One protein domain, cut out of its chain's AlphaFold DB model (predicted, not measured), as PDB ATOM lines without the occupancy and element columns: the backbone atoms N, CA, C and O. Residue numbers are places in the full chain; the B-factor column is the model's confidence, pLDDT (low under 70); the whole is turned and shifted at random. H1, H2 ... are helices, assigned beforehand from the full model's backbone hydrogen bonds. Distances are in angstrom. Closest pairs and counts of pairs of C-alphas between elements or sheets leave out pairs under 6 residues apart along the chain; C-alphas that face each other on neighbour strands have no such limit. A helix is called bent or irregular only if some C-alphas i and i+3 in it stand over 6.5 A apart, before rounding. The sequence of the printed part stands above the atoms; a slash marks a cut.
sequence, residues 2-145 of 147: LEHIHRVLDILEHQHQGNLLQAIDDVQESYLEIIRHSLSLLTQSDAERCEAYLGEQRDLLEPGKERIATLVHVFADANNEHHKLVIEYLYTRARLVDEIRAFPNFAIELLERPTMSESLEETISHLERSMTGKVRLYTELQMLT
ATOM      1  N   LEU A   2     -15.527 -31.993  42.619       83.50
ATOM      2  CA  LEU A   2     -15.738 -31.024  43.716       83.50
ATOM      3  C   LEU A   2     -16.714 -31.544  44.786       83.50
ATOM      4  O   LEU A   2     -16.450 -31.427  45.977       83.50
ATOM      5  N   GLU A   3     -17.801 -32.183  44.358       87.25
ATOM      6  CA  GLU A   3     -18.788 -32.800  45.250       87.25
ATOM      7  C   GLU A   3     -18.184 -33.902  46.136       87.25
ATOM      8  O   GLU A   3     -18.470 -33.952  47.330       87.25
ATOM      9  N   HIS A   4     -17.296 -34.743  45.590       88.12
ATOM     10  CA  HIS A   4     -16.604 -35.781  46.366       88.12
ATOM     11  C   HIS A   4     -15.623 -35.167  47.369       88.12
ATOM     12  O   HIS A   4     -15.569 -35.605  48.514       88.12
ATOM     13  N   ILE A   5     -14.908 -34.103  46.981       85.25
ATOM     14  CA  ILE A   5     -14.040 -33.356  47.901       85.25
ATOM     15  C   ILE A   5     -14.877 -32.770  49.039       85.25
ATOM     16  O   ILE A   5     -14.553 -32.992  50.199       85.25
ATOM     17  N   HIS A   6     -15.981 -32.084  48.735       87.25
ATOM     18  CA  HIS A   6     -16.871 -31.539  49.761       87.25
ATOM     19  C   HIS A   6     -17.401 -32.616  50.700       87.25
ATOM     20  O   HIS A   6     -17.348 -32.423  51.908       87.25
ATOM     21  N   ARG A   7     -17.807 -33.773  50.168       88.56
ATOM     22  CA  ARG A   7     -18.230 -34.915  50.982       88.56
ATOM     23  C   ARG A   7     -17.138 -35.356  51.959       88.56
ATOM     24  O   ARG A   7     -17.444 -35.580  53.126       88.56
ATOM     25  N   VAL A   8     -15.879 -35.463  51.523       86.38
ATOM     26  CA  VAL A   8     -14.758 -35.802  52.421       86.38
ATOM     27  C   VAL A   8     -14.565 -34.722  53.490       86.38
ATOM     28  O   VAL A   8     -14.429 -35.047  54.666       86.38
ATOM     29  N   LEU A   9     -14.593 -33.441  53.114       86.38
ATOM     30  CA  LEU A   9     -14.410 -32.334  54.060       86.38
ATOM     31  C   LEU A   9     -15.542 -32.277  55.097       86.38
ATOM     32  O   LEU A   9     -15.268 -32.124  56.285       86.38
ATOM     33  N   ASP A  10     -16.792 -32.485  54.678       88.00
ATOM     34  CA  ASP A  10     -17.946 -32.562  55.578       88.00
ATOM     35  C   ASP A  10     -17.765 -33.702  56.595       88.00
ATOM     36  O   ASP A  10     -17.988 -33.524  57.792       88.00
ATOM     37  N   ILE A  11     -17.311 -34.873  56.144       85.75
ATOM     38  CA  ILE A  11     -17.034 -36.039  56.995       85.75
ATOM     39  C   ILE A  11     -15.951 -35.722  58.044       85.75
ATOM     40  O   ILE A  11     -16.127 -36.062  59.219       85.75
ATOM     41  N   LEU A  12     -14.870 -35.039  57.644       83.56
ATOM     42  CA  LEU A  12     -13.795 -34.609  58.548       83.56
ATOM     43  C   LEU A  12     -14.289 -33.604  59.599       83.56
ATOM     44  O   LEU A  12     -13.949 -33.723  60.777       83.56
ATOM     45  N   GLU A  13     -15.101 -32.628  59.189       81.19
ATOM     46  CA  GLU A  13     -15.652 -31.591  60.069       81.19
ATOM     47  C   GLU A  13     -16.614 -32.172  61.119       81.19
ATOM     48  O   GLU A  13     -16.607 -31.744  62.273       81.19
ATOM     49  N   HIS A  14     -17.402 -33.187  60.750       81.00
ATOM     50  CA  HIS A  14     -18.395 -33.806  61.635       81.00
ATOM     51  C   HIS A  14     -17.860 -35.019  62.421       81.00
ATOM     52  O   HIS A  14     -18.628 -35.672  63.125       81.00
ATOM     53  N   GLN A  15     -16.559 -35.331  62.320       67.88
ATOM     54  CA  GLN A  15     -15.899 -36.472  62.985       67.88
ATOM     55  C   GLN A  15     -16.566 -37.839  62.715       67.88
ATOM     56  O   GLN A  15     -16.443 -38.779  63.503       67.88
ATOM     57  N   HIS A  16     -17.280 -37.979  61.597       65.75
ATOM     58  CA  HIS A  16     -18.004 -39.199  61.255       65.75
ATOM     59  C   HIS A  16     -17.146 -40.111  60.378       65.75
ATOM     60  O   HIS A  16     -17.188 -40.009  59.166       65.75
ATOM     61  N   GLN A  17     -16.412 -41.066  60.949       68.62
ATOM     62  CA  GLN A  17     -15.518 -41.928  60.152       68.62
ATOM     63  C   GLN A  17     -16.234 -42.934  59.232       68.62
ATOM     64  O   GLN A  17     -15.641 -43.407  58.268       68.62
ATOM     65  N   GLY A  18     -17.516 -43.231  59.482       64.81
ATOM     66  CA  GLY A  18     -18.244 -44.365  58.891       64.81
ATOM     67  C   GLY A  18     -18.435 -44.373  57.367       64.81
ATOM     68  O   GLY A  18     -19.070 -45.291  56.872       64.81
ATOM     69  N   ASN A  19     -17.920 -43.386  56.628       78.12
ATOM     70  CA  ASN A  19     -17.947 -43.329  55.159       78.12
ATOM     71  C   ASN A  19     -16.718 -42.618  54.557       78.12
ATOM     72  O   ASN A  19     -16.746 -42.243  53.384       78.12
ATOM     73  N   LEU A  20     -15.671 -42.372  55.354       83.00
ATOM     74  CA  LEU A  20     -14.519 -41.575  54.928       83.00
ATOM     75  C   LEU A  20     -13.734 -42.272  53.814       83.00
ATOM     76  O   LEU A  20     -13.429 -41.635  52.812       83.00
ATOM     77  N   LEU A  21     -13.501 -43.581  53.949       83.06
ATOM     78  CA  LEU A  21     -12.784 -44.380  52.954       83.06
ATOM     79  C   LEU A  21     -13.467 -44.333  51.586       83.06
ATOM     80  O   LEU A  21     -12.868 -43.897  50.615       83.06
ATOM     81  N   GLN A  22     -14.764 -44.648  51.541       86.88
ATOM     82  CA  GLN A  22     -15.539 -44.596  50.300       86.88
ATOM     83  C   GLN A  22     -15.523 -43.194  49.675       86.88
ATOM     84  O   GLN A  22     -15.442 -43.054  48.461       86.88
ATOM     85  N   ALA A  23     -15.606 -42.140  50.490       86.44
ATOM     86  CA  ALA A  23     -15.545 -40.777  49.974       86.44
ATOM     87  C   ALA A  23     -14.150 -40.431  49.412       86.44
ATOM     88  O   ALA A  23     -14.058 -39.715  48.417       86.44
ATOM     89  N   ILE A  24     -13.074 -40.947  50.016       87.38
ATOM     90  CA  ILE A  24     -11.698 -40.817  49.512       87.38
ATOM     91  C   ILE A  24     -11.524 -41.596  48.201       87.38
ATOM     92  O   ILE A  24     -10.896 -41.068  47.281       87.38
ATOM     93  N   ASP A  25     -12.105 -42.791  48.092       88.88
ATOM     94  CA  ASP A  25     -12.083 -43.610  46.875       88.88
ATOM     95  C   ASP A  25     -12.756 -42.875  45.710       88.88
ATOM     96  O   ASP A  25     -12.169 -42.757  44.634       88.88
ATOM     97  N   ASP A  26     -13.927 -42.267  45.942       88.62
ATOM     98  CA  ASP A  26     -14.621 -41.468  44.923       88.62
ATOM     99  C   ASP A  26     -13.762 -40.269  44.449       88.62
ATOM    100  O   ASP A  26     -13.756 -39.902  43.266       88.62
ATOM    101  N   VAL A  27     -13.015 -39.634  45.369       87.38
ATOM    102  CA  VAL A  27     -12.070 -38.555  45.028       87.38
ATOM    103  C   VAL A  27     -10.898 -39.096  44.215       87.38
ATOM    104  O   VAL A  27     -10.517 -38.467  43.227       87.38
ATOM    105  N   GLN A  28     -10.322 -40.233  44.614       87.44
ATOM    106  CA  GLN A  28      -9.229 -40.888  43.895       87.44
ATOM    107  C   GLN A  28      -9.658 -41.237  42.468       87.44
ATOM    108  O   GLN A  28      -8.936 -40.914  41.529       87.44
ATOM    109  N   GLU A  29     -10.835 -41.830  42.276       88.69
ATOM    110  CA  GLU A  29     -11.340 -42.197  40.951       88.69
ATOM    111  C   GLU A  29     -11.534 -40.963  40.061       88.69
ATOM    112  O   GLU A  29     -10.925 -40.881  38.992       88.69
ATOM    113  N   SER A  30     -12.259 -39.949  40.552       88.38
ATOM    114  CA  SER A  30     -12.432 -38.666  39.846       88.38
ATOM    115  C   SER A  30     -11.096 -38.036  39.451       88.38
ATOM    116  O   SER A  30     -10.952 -37.418  38.397       88.38
ATOM    117  N   TYR A  31     -10.103 -38.154  40.330       86.50
ATOM    118  CA  TYR A  31      -8.783 -37.596  40.117       86.50
ATOM    119  C   TYR A  31      -8.004 -38.332  39.029       86.50
ATOM    120  O   TYR A  31      -7.420 -37.709  38.135       86.50
ATOM    121  N   LEU A  32      -8.014 -39.664  39.087       85.69
ATOM    122  CA  LEU A  32      -7.391 -40.501  38.077       85.69
ATOM    123  C   LEU A  32      -8.021 -40.247  36.708       85.69
ATOM    124  O   LEU A  32      -7.288 -40.153  35.731       85.69
ATOM    125  N   GLU A  33      -9.338 -40.076  36.618       89.19
ATOM    126  CA  GLU A  33     -10.007 -39.727  35.360       89.19
ATOM    127  C   GLU A  33      -9.475 -38.423  34.753       89.19
ATOM    128  O   GLU A  33      -9.136 -38.398  33.568       89.19
ATOM    129  N   ILE A  34      -9.315 -37.370  35.563       88.69
ATOM    130  CA  ILE A  34      -8.793 -36.075  35.102       88.69
ATOM    131  C   ILE A  34      -7.366 -36.197  34.590       88.69
ATOM    132  O   ILE A  34      -7.065 -35.704  33.497       88.69
ATOM    133  N   ILE A  35      -6.481 -36.876  35.331       85.50
ATOM    134  CA  ILE A  35      -5.120 -37.091  34.837       85.50
ATOM    135  C   ILE A  35      -5.168 -37.896  33.542       85.50
ATOM    136  O   ILE A  35      -4.572 -37.483  32.552       85.50
ATOM    137  N   ARG A  36      -5.874 -39.029  33.517       85.81
ATOM    138  CA  ARG A  36      -5.920 -39.914  32.345       85.81
ATOM    139  C   ARG A  36      -6.403 -39.177  31.103       85.81
ATOM    140  O   ARG A  36      -5.810 -39.338  30.038       85.81
ATOM    141  N   HIS A  37      -7.430 -38.343  31.243       89.25
ATOM    142  CA  HIS A  37      -7.928 -37.529  30.144       89.25
ATOM    143  C   HIS A  37      -6.888 -36.500  29.685       89.25
ATOM    144  O   HIS A  37      -6.589 -36.418  28.495       89.25
ATOM    145  N   SER A  38      -6.263 -35.789  30.625       86.31
ATOM    146  CA  SER A  38      -5.224 -34.792  30.331       86.31
ATOM    147  C   SER A  38      -4.024 -35.414  29.614       86.31
ATOM    148  O   SER A  38      -3.596 -34.927  28.571       86.31
ATOM    149  N   LEU A  39      -3.518 -36.548  30.108       82.50
ATOM    150  CA  LEU A  39      -2.427 -37.288  29.469       82.50
ATOM    151  C   LEU A  39      -2.835 -37.799  28.077       82.50
ATOM    152  O   LEU A  39      -2.032 -37.772  27.144       82.50
ATOM    153  N   SER A  40      -4.090 -38.223  27.898       85.50
ATOM    154  CA  SER A  40      -4.604 -38.639  26.588       85.50
ATOM    155  C   SER A  40      -4.624 -37.487  25.577       85.50
ATOM    156  O   SER A  40      -4.254 -37.693  24.423       85.50
ATOM    157  N   LEU A  41      -4.991 -36.272  25.995       87.88
ATOM    158  CA  LEU A  41      -4.932 -35.080  25.141       87.88
ATOM    159  C   LEU A  41      -3.484 -34.701  24.797       87.88
ATOM    160  O   LEU A  41      -3.172 -34.433  23.636       87.88
ATOM    161  N   LEU A  42      -2.580 -34.753  25.779       82.12
ATOM    162  CA  LEU A  42      -1.158 -34.458  25.577       82.12
ATOM    163  C   LEU A  42      -0.491 -35.439  24.601       82.12
ATOM    164  O   LEU A  42       0.234 -35.017  23.705       82.12
ATOM    165  N   THR A  43      -0.781 -36.738  24.722       83.12
ATOM    166  CA  THR A  43      -0.253 -37.780  23.812       83.12
ATOM    167  C   THR A  43      -0.801 -37.692  22.388       83.12
ATOM    168  O   THR A  43      -0.171 -38.187  21.456       83.12
ATOM    169  N   GLN A  44      -1.946 -37.035  22.194       86.12
ATOM    170  CA  GLN A  44      -2.509 -36.723  20.876       86.12
ATOM    171  C   GLN A  44      -1.966 -35.409  20.290       86.12
ATOM    172  O   GLN A  44      -2.436 -34.970  19.240       86.12
ATOM    173  N   SER A  45      -0.980 -34.783  20.944       81.69
ATOM    174  CA  SER A  45      -0.441 -33.464  20.591       81.69
ATOM    175  C   SER A  45      -1.490 -32.342  20.615       81.69
ATOM    176  O   SER A  45      -1.313 -31.318  19.956       81.69
ATOM    177  N   ASP A  46      -2.570 -32.507  21.387       85.88
ATOM    178  CA  ASP A  46      -3.657 -31.532  21.533       85.88
ATOM    179  C   ASP A  46      -3.473 -30.713  22.825       85.88
ATOM    180  O   ASP A  46      -4.259 -30.770  23.775       85.88
ATOM    181  N   ALA A  47      -2.351 -29.987  22.888       83.38
ATOM    182  CA  ALA A  47      -1.950 -29.229  24.074       83.38
ATOM    183  C   ALA A  47      -2.937 -28.101  24.420       83.38
ATOM    184  O   ALA A  47      -3.174 -27.844  25.596       83.38
ATOM    185  N   GLU A  48      -3.549 -27.472  23.413       86.75
ATOM    186  CA  GLU A  48      -4.537 -26.403  23.602       86.75
ATOM    187  C   GLU A  48      -5.806 -26.929  24.283       86.75
ATOM    188  O   GLU A  48      -6.282 -26.337  25.254       86.75
ATOM    189  N   ARG A  49      -6.330 -28.089  23.854       88.00
ATOM    190  CA  ARG A  49      -7.461 -28.711  24.552       88.00
ATOM    191  C   ARG A  49      -7.096 -29.212  25.935       88.00
ATOM    192  O   ARG A  49      -7.934 -29.134  26.827       88.00
ATOM    193  N   CYS A  50      -5.880 -29.721  26.121       88.25
ATOM    194  CA  CYS A  50      -5.411 -30.110  27.447       88.25
ATOM    195  C   CYS A  50      -5.383 -28.904  28.396       88.25
ATOM    196  O   CYS A  50      -5.887 -28.989  29.512       88.25
ATOM    197  N   GLU A  51      -4.858 -27.764  27.937       87.25
ATOM    198  CA  GLU A  51      -4.828 -26.527  28.717       87.25
ATOM    199  C   GLU A  51      -6.239 -26.041  29.068       87.25
ATOM    200  O   GLU A  51      -6.497 -25.722  30.230       87.25
ATOM    201  N   ALA A  52      -7.156 -26.025  28.095       90.31
ATOM    202  CA  ALA A  52      -8.548 -25.641  28.320       90.31
ATOM    203  C   ALA A  52      -9.233 -26.573  29.331       90.31
ATOM    204  O   ALA A  52      -9.807 -26.104  30.313       90.31
ATOM    205  N   TYR A  53      -9.097 -27.889  29.145       92.19
ATOM    206  CA  TYR A  53      -9.659 -28.898  30.040       92.19
ATOM    207  C   TYR A  53      -9.122 -28.761  31.469       92.19
ATOM    208  O   TYR A  53      -9.898 -28.699  32.420       92.19
ATOM    209  N   LEU A  54      -7.801 -28.667  31.640       89.44
ATOM    210  CA  LEU A  54      -7.185 -28.477  32.955       89.44
ATOM    211  C   LEU A  54      -7.562 -27.131  33.581       89.44
ATOM    212  O   LEU A  54      -7.658 -27.040  34.803       89.44
ATOM    213  N   GLY A  55      -7.788 -26.098  32.765       89.31
ATOM    214  CA  GLY A  55      -8.349 -24.821  33.204       89.31
ATOM    215  C   GLY A  55      -9.737 -24.994  33.818       89.31
ATOM    216  O   GLY A  55      -9.948 -24.597  34.959       89.31
ATOM    217  N   GLU A  56     -10.643 -25.675  33.117       92.62
ATOM    218  CA  GLU A  56     -11.987 -25.977  33.623       92.62
ATOM    219  C   GLU A  56     -11.942 -26.821  34.904       92.62
ATOM    220  O   GLU A  56     -12.627 -26.512  35.880       92.62
ATOM    221  N   GLN A  57     -11.108 -27.868  34.941       92.00
ATOM    222  CA  GLN A  57     -10.974 -28.709  36.136       92.00
ATOM    223  C   GLN A  57     -10.407 -27.929  37.325       92.00
ATOM    224  O   GLN A  57     -10.863 -28.116  38.452       92.00
ATOM    225  N   ARG A  58      -9.443 -27.032  37.090       88.31
ATOM    226  CA  ARG A  58      -8.912 -26.145  38.126       88.31
ATOM    227  C   ARG A  58      -9.994 -25.218  38.673       88.31
ATOM    228  O   ARG A  58     -10.130 -25.123  39.890       88.31
ATOM    229  N   ASP A  59     -10.756 -24.562  37.804       90.06
ATOM    230  CA  ASP A  59     -11.801 -23.624  38.222       90.06
ATOM    231  C   ASP A  59     -12.874 -24.328  39.070       90.06
ATOM    232  O   ASP A  59     -13.353 -23.778  40.063       90.06
ATOM    233  N   LEU A  60     -13.191 -25.586  38.746       88.50
ATOM    234  CA  LEU A  60     -14.068 -26.434  39.559       88.50
ATOM    235  C   LEU A  60     -13.446 -26.841  40.904       88.50
ATOM    236  O   LEU A  60     -14.175 -27.086  41.862       88.50
ATOM    237  N   LEU A  61     -12.121 -26.949  40.990       86.75
ATOM    238  CA  LEU A  61     -11.395 -27.364  42.193       86.75
ATOM    239  C   LEU A  61     -11.096 -26.218  43.163       86.75
ATOM    240  O   LEU A  61     -10.921 -26.476  44.356       86.75
ATOM    241  N   GLU A  62     -11.030 -24.978  42.680       88.12
ATOM    242  CA  GLU A  62     -10.636 -23.802  43.466       88.12
ATOM    243  C   GLU A  62     -11.460 -23.638  44.763       88.12
ATOM    244  O   GLU A  62     -10.845 -23.523  45.827       88.12
ATOM    245  N   PRO A  63     -12.806 -23.779  44.764       87.19
ATOM    246  CA  PRO A  63     -13.587 -23.713  46.006       87.19
ATOM    247  C   PRO A  63     -13.203 -24.805  47.019       87.19
ATOM    248  O   PRO A  63     -13.161 -24.575  48.230       87.19
ATOM    249  N   GLY A  64     -12.877 -26.005  46.528       85.62
ATOM    250  CA  GLY A  64     -12.403 -27.107  47.360       85.62
ATOM    251  C   GLY A  64     -11.036 -26.808  47.979       85.62
ATOM    252  O   GLY A  64     -10.829 -27.077  49.161       85.62
ATOM    253  N   LYS A  65     -10.117 -26.199  47.218       85.19
ATOM    254  CA  LYS A  65      -8.781 -25.802  47.699       85.19
ATOM    255  C   LYS A  65      -8.853 -24.750  48.800       85.19
ATOM    256  O   LYS A  65      -8.149 -24.883  49.800       85.19
ATOM    257  N   GLU A  66      -9.715 -23.747  48.653       87.00
ATOM    258  CA  GLU A  66      -9.942 -22.724  49.684       87.00
ATOM    259  C   GLU A  66     -10.438 -23.348  50.996       87.00
ATOM    260  O   GLU A  66      -9.963 -23.023  52.093       87.00
ATOM    261  N   ARG A  67     -11.355 -24.314  50.888       86.44
ATOM    262  CA  ARG A  67     -11.890 -25.028  52.048       86.44
ATOM    263  C   ARG A  67     -10.843 -25.939  52.698       86.44
ATOM    264  O   ARG A  67     -10.694 -25.914  53.918       86.44
ATOM    265  N   ILE A  68     -10.050 -26.662  51.903       86.12
ATOM    266  CA  ILE A  68      -8.901 -27.450  52.383       86.12
ATOM    267  C   ILE A  68      -7.908 -26.553  53.136       86.12
ATOM    268  O   ILE A  68      -7.503 -26.900  54.242       86.12
ATOM    269  N   ALA A  69      -7.554 -25.385  52.589       85.31
ATOM    270  CA  ALA A  69      -6.634 -24.445  53.234       85.31
ATOM    271  C   ALA A  69      -7.150 -23.974  54.604       85.31
ATOM    272  O   ALA A  69      -6.385 -23.880  55.562       85.31
ATOM    273  N   THR A  70      -8.461 -23.754  54.724       85.19
ATOM    274  CA  THR A  70      -9.098 -23.432  56.010       85.19
ATOM    275  C   THR A  70      -8.944 -24.582  57.009       85.19
ATOM    276  O   THR A  70      -8.553 -24.364  58.156       85.19
ATOM    277  N   LEU A  71      -9.183 -25.822  56.574       80.75
ATOM    278  CA  LEU A  71      -9.065 -27.001  57.432       80.75
ATOM    279  C   LEU A  71      -7.622 -27.327  57.825       80.75
ATOM    280  O   LEU A  71      -7.407 -27.790  58.942       80.75
ATOM    281  N   VAL A  72      -6.622 -27.026  56.990       80.12
ATOM    282  CA  VAL A  72      -5.201 -27.142  57.375       80.12
ATOM    283  C   VAL A  72      -4.928 -26.364  58.663       80.12
ATOM    284  O   VAL A  72      -4.267 -26.883  59.558       80.12
ATOM    285  N   HIS A  73      -5.468 -25.150  58.796       77.94
ATOM    286  CA  HIS A  73      -5.309 -24.352  60.013       77.94
ATOM    287  C   HIS A  73      -6.055 -24.945  61.210       77.94
ATOM    288  O   HIS A  73      -5.526 -24.943  62.317       77.94
ATOM    289  N   VAL A  74      -7.258 -25.482  60.990       75.81
ATOM    290  CA  VAL A  74      -8.074 -26.110  62.045       75.81
ATOM    291  C   VAL A  74      -7.425 -27.391  62.574       75.81
ATOM    292  O   VAL A  74      -7.439 -27.644  63.777       75.81
ATOM    293  N   PHE A  75      -6.833 -28.196  61.693       73.25
ATOM    294  CA  PHE A  75      -6.240 -29.486  62.039       73.25
ATOM    295  C   PHE A  75      -4.724 -29.434  62.275       73.25
ATOM    296  O   PHE A  75      -4.145 -30.463  62.629       73.25
ATOM    297  N   ALA A  76      -4.080 -28.266  62.150       71.81
ATOM    298  CA  ALA A  76      -2.651 -28.090  62.429       71.81
ATOM    299  C   ALA A  76      -2.273 -28.630  63.821       71.81
ATOM    300  O   ALA A  76      -1.323 -29.408  63.958       71.81
ATOM    301  N   ASP A  77      -3.101 -28.309  64.817       69.00
ATOM    302  CA  ASP A  77      -2.908 -28.684  66.220       69.00
ATOM    303  C   ASP A  77      -3.655 -29.969  66.621       69.00
ATOM    304  O   ASP A  77      -3.550 -30.429  67.759       69.00
ATOM    305  N   ALA A  78      -4.415 -30.584  65.709       67.31
ATOM    306  CA  ALA A  78      -5.136 -31.816  66.012       67.31
ATOM    307  C   ALA A  78      -4.161 -33.003  66.112       67.31
ATOM    308  O   ALA A  78      -3.332 -33.215  65.230       67.31
ATOM    309  N   ASN A  79      -4.297 -33.844  67.141       68.56
ATOM    310  CA  ASN A  79      -3.519 -35.089  67.290       68.56
ATOM    311  C   ASN A  79      -4.045 -36.246  66.416       68.56
ATOM    312  O   ASN A  79      -3.788 -37.409  66.705       68.56
ATOM    313  N   ASN A  80      -4.816 -35.943  65.371       79.56
ATOM    314  CA  ASN A  80      -5.385 -36.947  64.480       79.56
ATOM    315  C   ASN A  80      -4.538 -37.032  63.201       79.56
ATOM    316  O   ASN A  80      -4.727 -36.250  62.267       79.56
ATOM    317  N   GLU A  81      -3.583 -37.962  63.193       81.94
ATOM    318  CA  GLU A  81      -2.692 -38.213  62.051       81.94
ATOM    319  C   GLU A  81      -3.471 -38.586  60.786       81.94
ATOM    320  O   GLU A  81      -3.141 -38.104  59.704       81.94
ATOM    321  N   HIS A  82      -4.564 -39.339  60.928       83.69
ATOM    322  CA  HIS A  82      -5.417 -39.717  59.807       83.69
ATOM    323  C   HIS A  82      -6.039 -38.485  59.128       83.69
ATOM    324  O   HIS A  82      -5.926 -38.323  57.917       83.69
ATOM    325  N   HIS A  83      -6.610 -37.543  59.887       84.44
ATOM    326  CA  HIS A  83      -7.157 -36.303  59.314       84.44
ATOM    327  C   HIS A  83      -6.094 -35.450  58.618       84.44
ATOM    328  O   HIS A  83      -6.358 -34.889  57.554       84.44
ATOM    329  N   LYS A  84      -4.885 -35.362  59.190       85.38
ATOM    330  CA  LYS A  84      -3.768 -34.644  58.559       85.38
ATOM    331  C   LYS A  84      -3.408 -35.268  57.217       85.38
ATOM    332  O   LYS A  84      -3.252 -34.536  56.241       85.38
ATOM    333  N   LEU A  85      -3.355 -36.596  57.158       87.62
ATOM    334  CA  LEU A  85      -3.069 -37.317  55.926       87.62
ATOM    335  C   LEU A  85      -4.174 -37.128  54.875       87.62
ATOM    336  O   LEU A  85      -3.859 -36.910  53.708       87.62
ATOM    337  N   VAL A  86      -5.456 -37.126  55.266       88.88
ATOM    338  CA  VAL A  86      -6.568 -36.868  54.328       88.88
ATOM    339  C   VAL A  86      -6.456 -35.469  53.727       88.88
ATOM    340  O   VAL A  86      -6.585 -35.294  52.519       88.88
ATOM    341  N   ILE A  87      -6.184 -34.461  54.554       88.62
ATOM    342  CA  ILE A  87      -6.031 -33.073  54.101       88.62
ATOM    343  C   ILE A  87      -4.838 -32.939  53.155       88.62
ATOM    344  O   ILE A  87      -4.953 -32.322  52.096       88.62
ATOM    345  N   GLU A  88      -3.702 -33.540  53.510       88.38
ATOM    346  CA  GLU A  88      -2.507 -33.546  52.673       88.38
ATOM    347  C   GLU A  88      -2.749 -34.246  51.332       88.38
ATOM    348  O   GLU A  88      -2.337 -33.740  50.285       88.38
ATOM    349  N   TYR A  89      -3.474 -35.363  51.346       89.75
ATOM    350  CA  TYR A  89      -3.906 -36.072  50.151       89.75
ATOM    351  C   TYR A  89      -4.770 -35.189  49.244       89.75
ATOM    352  O   TYR A  89      -4.415 -34.977  48.083       89.75
ATOM    353  N   LEU A  90      -5.852 -34.604  49.769       89.06
ATOM    354  CA  LEU A  90      -6.750 -33.745  48.992       89.06
ATOM    355  C   LEU A  90      -6.021 -32.524  48.412       89.06
ATOM    356  O   LEU A  90      -6.215 -32.174  47.246       89.06
ATOM    357  N   TYR A  91      -5.145 -31.899  49.201       87.81
ATOM    358  CA  TYR A  91      -4.362 -30.750  48.754       87.81
ATOM    359  C   TYR A  91      -3.377 -31.123  47.639       87.81
ATOM    360  O   TYR A  91      -3.282 -30.429  46.625       87.81
ATOM    361  N   THR A  92      -2.667 -32.241  47.801       87.38
ATOM    362  CA  THR A  92      -1.701 -32.745  46.815       87.38
ATOM    363  C   THR A  92      -2.378 -33.056  45.484       87.38
ATOM    364  O   THR A  92      -1.852 -32.705  44.428       87.38
ATOM    365  N   ARG A  93      -3.574 -33.653  45.530       86.06
ATOM    366  CA  ARG A  93      -4.396 -33.954  44.352       86.06
ATOM    367  C   ARG A  93      -4.741 -32.682  43.585       86.06
ATOM    368  O   ARG A  93      -4.432 -32.578  42.401       86.06
ATOM    369  N   ALA A  94      -5.297 -31.685  44.268       86.00
ATOM    370  CA  ALA A  94      -5.644 -30.417  43.636       86.00
ATOM    371  C   ALA A  94      -4.413 -29.703  43.048       86.00
ATOM    372  O   ALA A  94      -4.462 -29.207  41.924       86.00
ATOM    373  N   ARG A  95      -3.280 -29.728  43.762       86.69
ATOM    374  CA  ARG A  95      -2.022 -29.142  43.289       86.69
ATOM    375  C   ARG A  95      -1.487 -29.824  42.031       86.69
ATOM    376  O   ARG A  95      -1.000 -29.138  41.146       86.69
ATOM    377  N   LEU A  96      -1.566 -31.147  41.918       85.69
ATOM    378  CA  LEU A  96      -1.040 -31.834  40.739       85.69
ATOM    379  C   LEU A  96      -1.804 -31.451  39.449       85.69
ATOM    380  O   LEU A  96      -1.184 -31.385  38.393       85.69
ATOM    381  N   VAL A  97      -3.095 -31.090  39.521       87.25
ATOM    382  CA  VAL A  97      -3.818 -30.497  38.369       87.25
ATOM    383  C   VAL A  97      -3.183 -29.169  37.941       87.25
ATOM    384  O   VAL A  97      -2.937 -28.957  36.752       87.25
ATOM    385  N   ASP A  98      -2.860 -28.300  38.904       87.25
ATOM    386  CA  ASP A  98      -2.187 -27.024  38.634       87.25
ATOM    387  C   ASP A  98      -0.795 -27.231  38.019       87.25
ATOM    388  O   ASP A  98      -0.421 -26.528  37.080       87.25
ATOM    389  N   GLU A  99      -0.034 -28.201  38.530       86.31
ATOM    390  CA  GLU A  99       1.326 -28.491  38.066       86.31
ATOM    391  C   GLU A  99       1.324 -29.040  36.628       86.31
ATOM    392  O   GLU A  99       2.117 -28.579  35.806       86.31
ATOM    393  N   ILE A 100       0.414 -29.965  36.277       85.81
ATOM    394  CA  ILE A 100       0.276 -30.475  34.894       85.81
ATOM    395  C   ILE A 100      -0.066 -29.330  33.941       85.81
ATOM    396  O   ILE A 100       0.506 -29.241  32.854       85.81
ATOM    397  N   ARG A 101      -0.946 -28.419  34.361       85.81
ATOM    398  CA  ARG A 101      -1.307 -27.240  33.569       85.81
ATOM    399  C   ARG A 101      -0.133 -26.279  33.383       85.81
ATOM    400  O   ARG A 101       0.040 -25.731  32.300       85.81
ATOM    401  N   ALA A 102       0.654 -26.044  34.431       86.19
ATOM    402  CA  ALA A 102       1.792 -25.127  34.385       86.19
ATOM    403  C   ALA A 102       2.980 -25.698  33.592       86.19
ATOM    404  O   ALA A 102       3.719 -24.943  32.958       86.19
ATOM    405  N   PHE A 103       3.155 -27.023  33.609       85.81
ATOM    406  CA  PHE A 103       4.298 -27.708  33.007       85.81
ATOM    407  C   PHE A 103       3.878 -28.910  32.136       85.81
ATOM    408  O   PHE A 103       4.328 -30.036  32.375       85.81
ATOM    409  N   PRO A 104       3.075 -28.703  31.074       81.81
ATOM    410  CA  PRO A 104       2.533 -29.796  30.262       81.81
ATOM    411  C   PRO A 104       3.628 -30.584  29.531       81.81
ATOM    412  O   PRO A 104       3.559 -31.807  29.446       81.81
ATOM    413  N   ASN A 105       4.692 -29.912  29.078       81.44
ATOM    414  CA  ASN A 105       5.833 -30.577  28.438       81.44
ATOM    415  C   ASN A 105       6.604 -31.469  29.417       81.44
ATOM    416  O   ASN A 105       7.066 -32.534  29.033       81.44
ATOM    417  N   PHE A 106       6.710 -31.070  30.687       82.06
ATOM    418  CA  PHE A 106       7.333 -31.910  31.709       82.06
ATOM    419  C   PHE A 106       6.471 -33.143  32.006       82.06
ATOM    420  O   PHE A 106       7.002 -34.238  32.157       82.06
ATOM    421  N   ALA A 107       5.142 -32.990  32.020       78.75
ATOM    422  CA  ALA A 107       4.226 -34.121  32.129       78.75
ATOM    423  C   ALA A 107       4.359 -35.086  30.931       78.75
ATOM    424  O   ALA A 107       4.397 -36.296  31.140       78.75
ATOM    425  N   ILE A 108       4.512 -34.568  29.704       76.69
ATOM    426  CA  ILE A 108       4.807 -35.374  28.504       76.69
ATOM    427  C   ILE A 108       6.151 -36.089  28.633       76.69
ATOM    428  O   ILE A 108       6.213 -37.298  28.450       76.69
ATOM    429  N   GLU A 109       7.219 -35.388  29.009       78.06
ATOM    430  CA  GLU A 109       8.530 -36.016  29.193       78.06
ATOM    431  C   GLU A 109       8.482 -37.155  30.220       78.06
ATOM    432  O   GLU A 109       9.173 -38.159  30.066       78.06
ATOM    433  N   LEU A 110       7.676 -37.018  31.275       72.88
ATOM    434  CA  LEU A 110       7.480 -38.075  32.265       72.88
ATOM    435  C   LEU A 110       6.693 -39.267  31.703       72.88
ATOM    436  O   LEU A 110       6.998 -40.395  32.081       72.88
ATOM    437  N   LEU A 111       5.755 -39.042  30.776       69.25
ATOM    438  CA  LEU A 111       5.104 -40.116  30.013       69.25
ATOM    439  C   LEU A 111       6.076 -40.825  29.061       69.25
ATOM    440  O   LEU A 111       5.943 -42.022  28.816       69.25
ATOM    441  N   GLU A 112       7.043 -40.092  28.512       70.25
ATOM    442  CA  GLU A 112       7.990 -40.594  27.513       70.25
ATOM    443  C   GLU A 112       9.231 -41.276  28.126       70.25
ATOM    444  O   GLU A 112       9.933 -42.017  27.433       70.25
ATOM    445  N   ARG A 113       9.533 -41.047  29.416       64.25
ATOM    446  CA  ARG A 113      10.817 -41.429  30.038       64.25
ATOM    447  C   ARG A 113      11.013 -42.926  30.329       64.25
ATOM    448  O   ARG A 113      12.178 -43.322  30.419       64.25
ATOM    449  N   PRO A 114       9.974 -43.768  30.471       53.78
ATOM    450  CA  PRO A 114      10.152 -45.177  30.107       53.78
ATOM    451  C   PRO A 114       8.900 -45.841  29.502       53.78
ATOM    452  O   PRO A 114       7.958 -46.251  30.172       53.78
ATOM    453  N   THR A 115       8.978 -46.071  28.195       55.00
ATOM    454  CA  THR A 115       8.158 -47.003  27.414       55.00
ATOM    455  C   THR A 115       8.421 -48.475  27.794       55.00
ATOM    456  O   THR A 115       9.547 -48.939  27.623       55.00
ATOM    457  N   MET A 116       7.377 -49.207  28.228       43.28
ATOM    458  CA  MET A 116       6.999 -50.605  27.869       43.28
ATOM    459  C   MET A 116       6.486 -51.519  29.006       43.28
ATOM    460  O   MET A 116       5.925 -52.567  28.688       43.28
ATOM    461  N   SER A 117       6.595 -51.162  30.289       51.91
ATOM    462  CA  SER A 117       6.135 -52.059  31.376       51.91
ATOM    463  C   SER A 117       5.506 -51.393  32.594       51.91
ATOM    464  O   SER A 117       5.006 -52.113  33.453       51.91
ATOM    465  N   GLU A 118       5.519 -50.063  32.684       60.53
ATOM    466  CA  GLU A 118       4.896 -49.369  33.809       60.53
ATOM    467  C   GLU A 118       3.396 -49.194  33.565       60.53
ATOM    468  O   GLU A 118       2.943 -48.813  32.482       60.53
ATOM    469  N   SER A 119       2.613 -49.527  34.583       70.25
ATOM    470  CA  SER A 119       1.180 -49.281  34.610       70.25
ATOM    471  C   SER A 119       0.890 -47.779  34.660       70.25
ATOM    472  O   SER A 119       1.678 -46.972  35.151       70.25
ATOM    473  N   LEU A 120      -0.303 -47.396  34.213       67.75
ATOM    474  CA  LEU A 120      -0.801 -46.023  34.316       67.75
ATOM    475  C   LEU A 120      -0.793 -45.497  35.765       67.75
ATOM    476  O   LEU A 120      -0.616 -44.305  35.985       67.75
ATOM    477  N   GLU A 121      -0.951 -46.380  36.752       70.56
ATOM    478  CA  GLU A 121      -0.819 -46.043  38.175       70.56
ATOM    479  C   GLU A 121       0.618 -45.703  38.575       70.56
ATOM    480  O   GLU A 121       0.830 -44.771  39.352       70.56
ATOM    481  N   GLU A 122       1.611 -46.408  38.034       74.00
ATOM    482  CA  GLU A 122       3.025 -46.091  38.255       74.00
ATOM    483  C   GLU A 122       3.380 -44.758  37.601       74.00
ATOM    484  O   GLU A 122       3.982 -43.907  38.252       74.00
ATOM    485  N   THR A 123       2.912 -44.505  36.378       74.75
ATOM    486  CA  THR A 123       3.083 -43.206  35.711       74.75
ATOM    487  C   THR A 123       2.475 -42.061  36.524       74.75
ATOM    488  O   THR A 123       3.110 -41.023  36.715       74.75
ATOM    489  N   ILE A 124       1.265 -42.248  37.055       76.12
ATOM    490  CA  ILE A 124       0.605 -41.255  37.908       76.12
ATOM    491  C   ILE A 124       1.377 -41.067  39.220       76.12
ATOM    492  O   ILE A 124       1.630 -39.934  39.621       76.12
ATOM    493  N   SER A 125       1.852 -42.149  39.836       78.56
ATOM    494  CA  SER A 125       2.699 -42.088  41.035       78.56
ATOM    495  C   SER A 125       4.022 -41.353  40.777       78.56
ATOM    496  O   SER A 125       4.514 -40.611  41.631       78.56
ATOM    497  N   HIS A 126       4.609 -41.525  39.591       79.12
ATOM    498  CA  HIS A 126       5.806 -40.807  39.164       79.12
ATOM    499  C   HIS A 126       5.535 -39.320  38.923       79.12
ATOM    500  O   HIS A 126       6.356 -38.492  39.330       79.12
ATOM    501  N   LEU A 127       4.392 -38.974  38.324       80.50
ATOM    502  CA  LEU A 127       3.934 -37.593  38.156       80.50
ATOM    503  C   LEU A 127       3.716 -36.913  39.511       80.50
ATOM    504  O   LEU A 127       4.299 -35.861  39.763       80.50
ATOM    505  N   GLU A 128       2.973 -37.546  40.419       80.75
ATOM    506  CA  GLU A 128       2.774 -37.073  41.794       80.75
ATOM    507  C   GLU A 128       4.102 -36.776  42.480       80.75
ATOM    508  O   GLU A 128       4.326 -35.653  42.944       80.75
ATOM    509  N   ARG A 129       5.019 -37.747  42.472       85.88
ATOM    510  CA  ARG A 129       6.328 -37.597  43.103       85.88
ATOM    511  C   ARG A 129       7.138 -36.469  42.479       85.88
ATOM    512  O   ARG A 129       7.756 -35.696  43.206       85.88
ATOM    513  N   SER A 130       7.165 -36.390  41.153       83.31
ATOM    514  CA  SER A 130       8.023 -35.444  40.434       83.31
ATOM    515  C   SER A 130       7.507 -34.009  40.513       83.31
ATOM    516  O   SER A 130       8.314 -33.085  40.541       83.31
ATOM    517  N   MET A 131       6.187 -33.816  40.572       83.94
ATOM    518  CA  MET A 131       5.563 -32.490  40.531       83.94
ATOM    519  C   MET A 131       5.185 -31.957  41.917       83.94
ATOM    520  O   MET A 131       5.243 -30.756  42.156       83.94
ATOM    521  N   THR A 132       4.832 -32.832  42.862       83.62
ATOM    522  CA  THR A 132       4.395 -32.418  44.211       83.62
ATOM    523  C   THR A 132       5.380 -32.791  45.317       83.62
ATOM    524  O   THR A 132       5.291 -32.259  46.425       83.62
ATOM    525  N   GLY A 133       6.323 -33.701  45.042       84.06
ATOM    526  CA  GLY A 133       7.240 -34.252  46.043       84.06
ATOM    527  C   GLY A 133       6.600 -35.269  46.995       84.06
ATOM    528  O   GLY A 133       7.284 -35.758  47.895       84.06
ATOM    529  N   LYS A 134       5.312 -35.591  46.823       84.50
ATOM    530  CA  LYS A 134       4.556 -36.547  47.642       84.50
ATOM    531  C   LYS A 134       4.369 -37.865  46.899       84.50
ATOM    532  O   LYS A 134       4.358 -37.895  45.673       84.50
ATOM    533  N   VAL A 135       4.260 -38.967  47.636       79.44
ATOM    534  CA  VAL A 135       4.122 -40.311  47.064       79.44
ATOM    535  C   VAL A 135       3.279 -41.171  47.996       79.44
ATOM    536  O   VAL A 135       3.372 -41.003  49.204       79.44
ATOM    537  N   ARG A 136       2.473 -42.084  47.442       81.50
ATOM    538  CA  ARG A 136       1.726 -43.116  48.195       81.50
ATOM    539  C   ARG A 136       0.734 -42.613  49.254       81.50
ATOM    540  O   ARG A 136       0.236 -43.431  50.015       81.50
ATOM    541  N   LEU A 137       0.347 -41.333  49.241       85.06
ATOM    542  CA  LEU A 137      -0.630 -40.779  50.194       85.06
ATOM    543  C   LEU A 137      -1.944 -41.578  50.227       85.06
ATOM    544  O   LEU A 137      -2.478 -41.848  51.294       85.06
ATOM    545  N   TYR A 138      -2.441 -42.012  49.063       84.75
ATOM    546  CA  TYR A 138      -3.637 -42.859  48.984       84.75
ATOM    547  C   TYR A 138      -3.427 -44.234  49.638       84.75
ATOM    548  O   TYR A 138      -4.278 -44.701  50.384       84.75
ATOM    549  N   THR A 139      -2.278 -44.874  49.406       84.38
ATOM    550  CA  THR A 139      -1.939 -46.162  50.030       84.38
ATOM    551  C   THR A 139      -1.812 -46.034  51.547       84.38
ATOM    552  O   THR A 139      -2.300 -46.891  52.276       84.38
ATOM    553  N   GLU A 140      -1.189 -44.958  52.028       86.25
ATOM    554  CA  GLU A 140      -1.068 -44.667  53.460       86.25
ATOM    555  C   GLU A 140      -2.443 -44.429  54.106       86.25
ATOM    556  O   GLU A 140      -2.689 -44.899  55.216       86.25
ATOM    557  N   LEU A 141      -3.370 -43.777  53.392       86.06
ATOM    558  CA  LEU A 141      -4.752 -43.600  53.846       86.06
ATOM    559  C   LEU A 141      -5.496 -44.927  53.984       86.06
ATOM    560  O   LEU A 141      -6.151 -45.142  55.001       86.06
ATOM    561  N   GLN A 142      -5.374 -45.812  52.995       83.12
ATOM    562  CA  GLN A 142      -5.992 -47.140  53.040       83.12
ATOM    563  C   GLN A 142      -5.478 -47.934  54.251       83.12
ATOM    564  O   GLN A 142      -6.272 -48.425  55.043       83.12
ATOM    565  N   MET A 143      -4.158 -47.943  54.475       82.06
ATOM    566  CA  MET A 143      -3.551 -48.651  55.610       82.06
ATOM    567  C   MET A 143      -4.009 -48.136  56.980       82.06
ATOM    568  O   MET A 143      -4.211 -48.935  57.882       82.06
ATOM    569  N   LEU A 144      -4.185 -46.821  57.145       75.19
ATOM    570  CA  LEU A 144      -4.657 -46.230  58.406       75.19
ATOM    571  C   LEU A 144      -6.157 -46.429  58.663       75.19
ATOM    572  O   LEU A 144      -6.639 -46.031  59.720       75.19
ATOM    573  N   THR A 145      -6.901 -46.963  57.692       65.19
ATOM    574  CA  THR A 145      -8.346 -47.208  57.822       65.19
ATOM    575  C   THR A 145      -8.667 -48.679  58.112       65.19
ATOM    576  O   THR A 145      -9.793 -48.981  58.501       65.19
TER     577      THR A 145
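AT A GLANCE: This is residues 2 to 145 of the 147 residues of an uncharacterized protein of Gammaproteobacteria bacterium (UniProt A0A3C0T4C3). Going along the printed part, you meet a long bundle, helices side by side, made of H1, H2, H4 and the two arms of the bent helix H3, H3a and H3b; the last three helices, H5, H6 and H7, pack on it. H5 crosses one end of H2, H6 crosses H4, and H7 packs on H4 with H4's residues 82 to 89. The printed part has 144 residues with seven named helices, H1 to H7 in order, and no named strand; the class is all helix. The whole is compact, with a radius of gyration of the C-alphas of 15.5 A and spans of 45 by 31 by 23 A.

IN THESE COORDINATES: Find C-alpha 2 at (-15.738, -31.024, 43.716); from there H1 runs over residues 2 to 13. H2, residues 17 to 43, measures 39.6 A from first to last C-alpha and is irregular, with C-alphas 18 and 21 8.1 A apart. H3, residues 47 to 75, was assigned as one helix by its hydrogen bonds but is bent: C-alphas 60 and 63 are 7.0 A apart, and its arms H3a, residues 47 to 60, and H3b, residues 63 to 75, stand at a steep tilt of 53 degrees. H4, residues 81 to 102, begins at C-alpha 81 (-2.692, -38.213, 62.051) and spans 30.9 A. H5 takes residues 104 to 112, H6 residues 120 to 132, and H7 residues 137 to 143, ending at C-alpha 143 (-3.551, -48.651, 55.610).

HOW THE PARTS SIT: Begin in the bundle with the helical hairpin of H1 and H2, which touch at a shallow tilt of 30 degrees, opposite ways; their closest C-alphas, of His 4 and Val 27, are 5.5 A apart. H2 and H3a, also a hairpin, touch with residues 34 to 42 of H2 alone, closest at the C-alphas of Leu 41 and Cys 50, 5.5 A. In the hairpin of H3b and H4, the closest C-alphas are those of Ile 68 and Ile 87, 6.5 A; the tilt of 34 degrees is only just shallow. Outward, H6 touches H4 about perpendicular, at 90 degrees, with the C-alphas of Glu 99 and Met 131 closest at 6.3 A. H7 touches H4 at Leu 137 and Tyr 89, their closest C-alphas 5.7 A apart. H2 and H3b are apart. Every O i to N i+4 pair is within hydrogen-bond range in H1, H3a, H5, H6 and H7; the counts are 21 of 23 in H2, 8 of 9 in H3b and 16 of 18 in H4.

THE WHOLE: The two C-alphas farthest apart, of Ser 45 and Asn 79, are 46.8 A apart. The printed part has no cut and no long link. The mean pLDDT of the printed part is 82.0; look for values under 70 at residues 15 to 18, 77 to 79, 111, 113 to 118, 120 and 145.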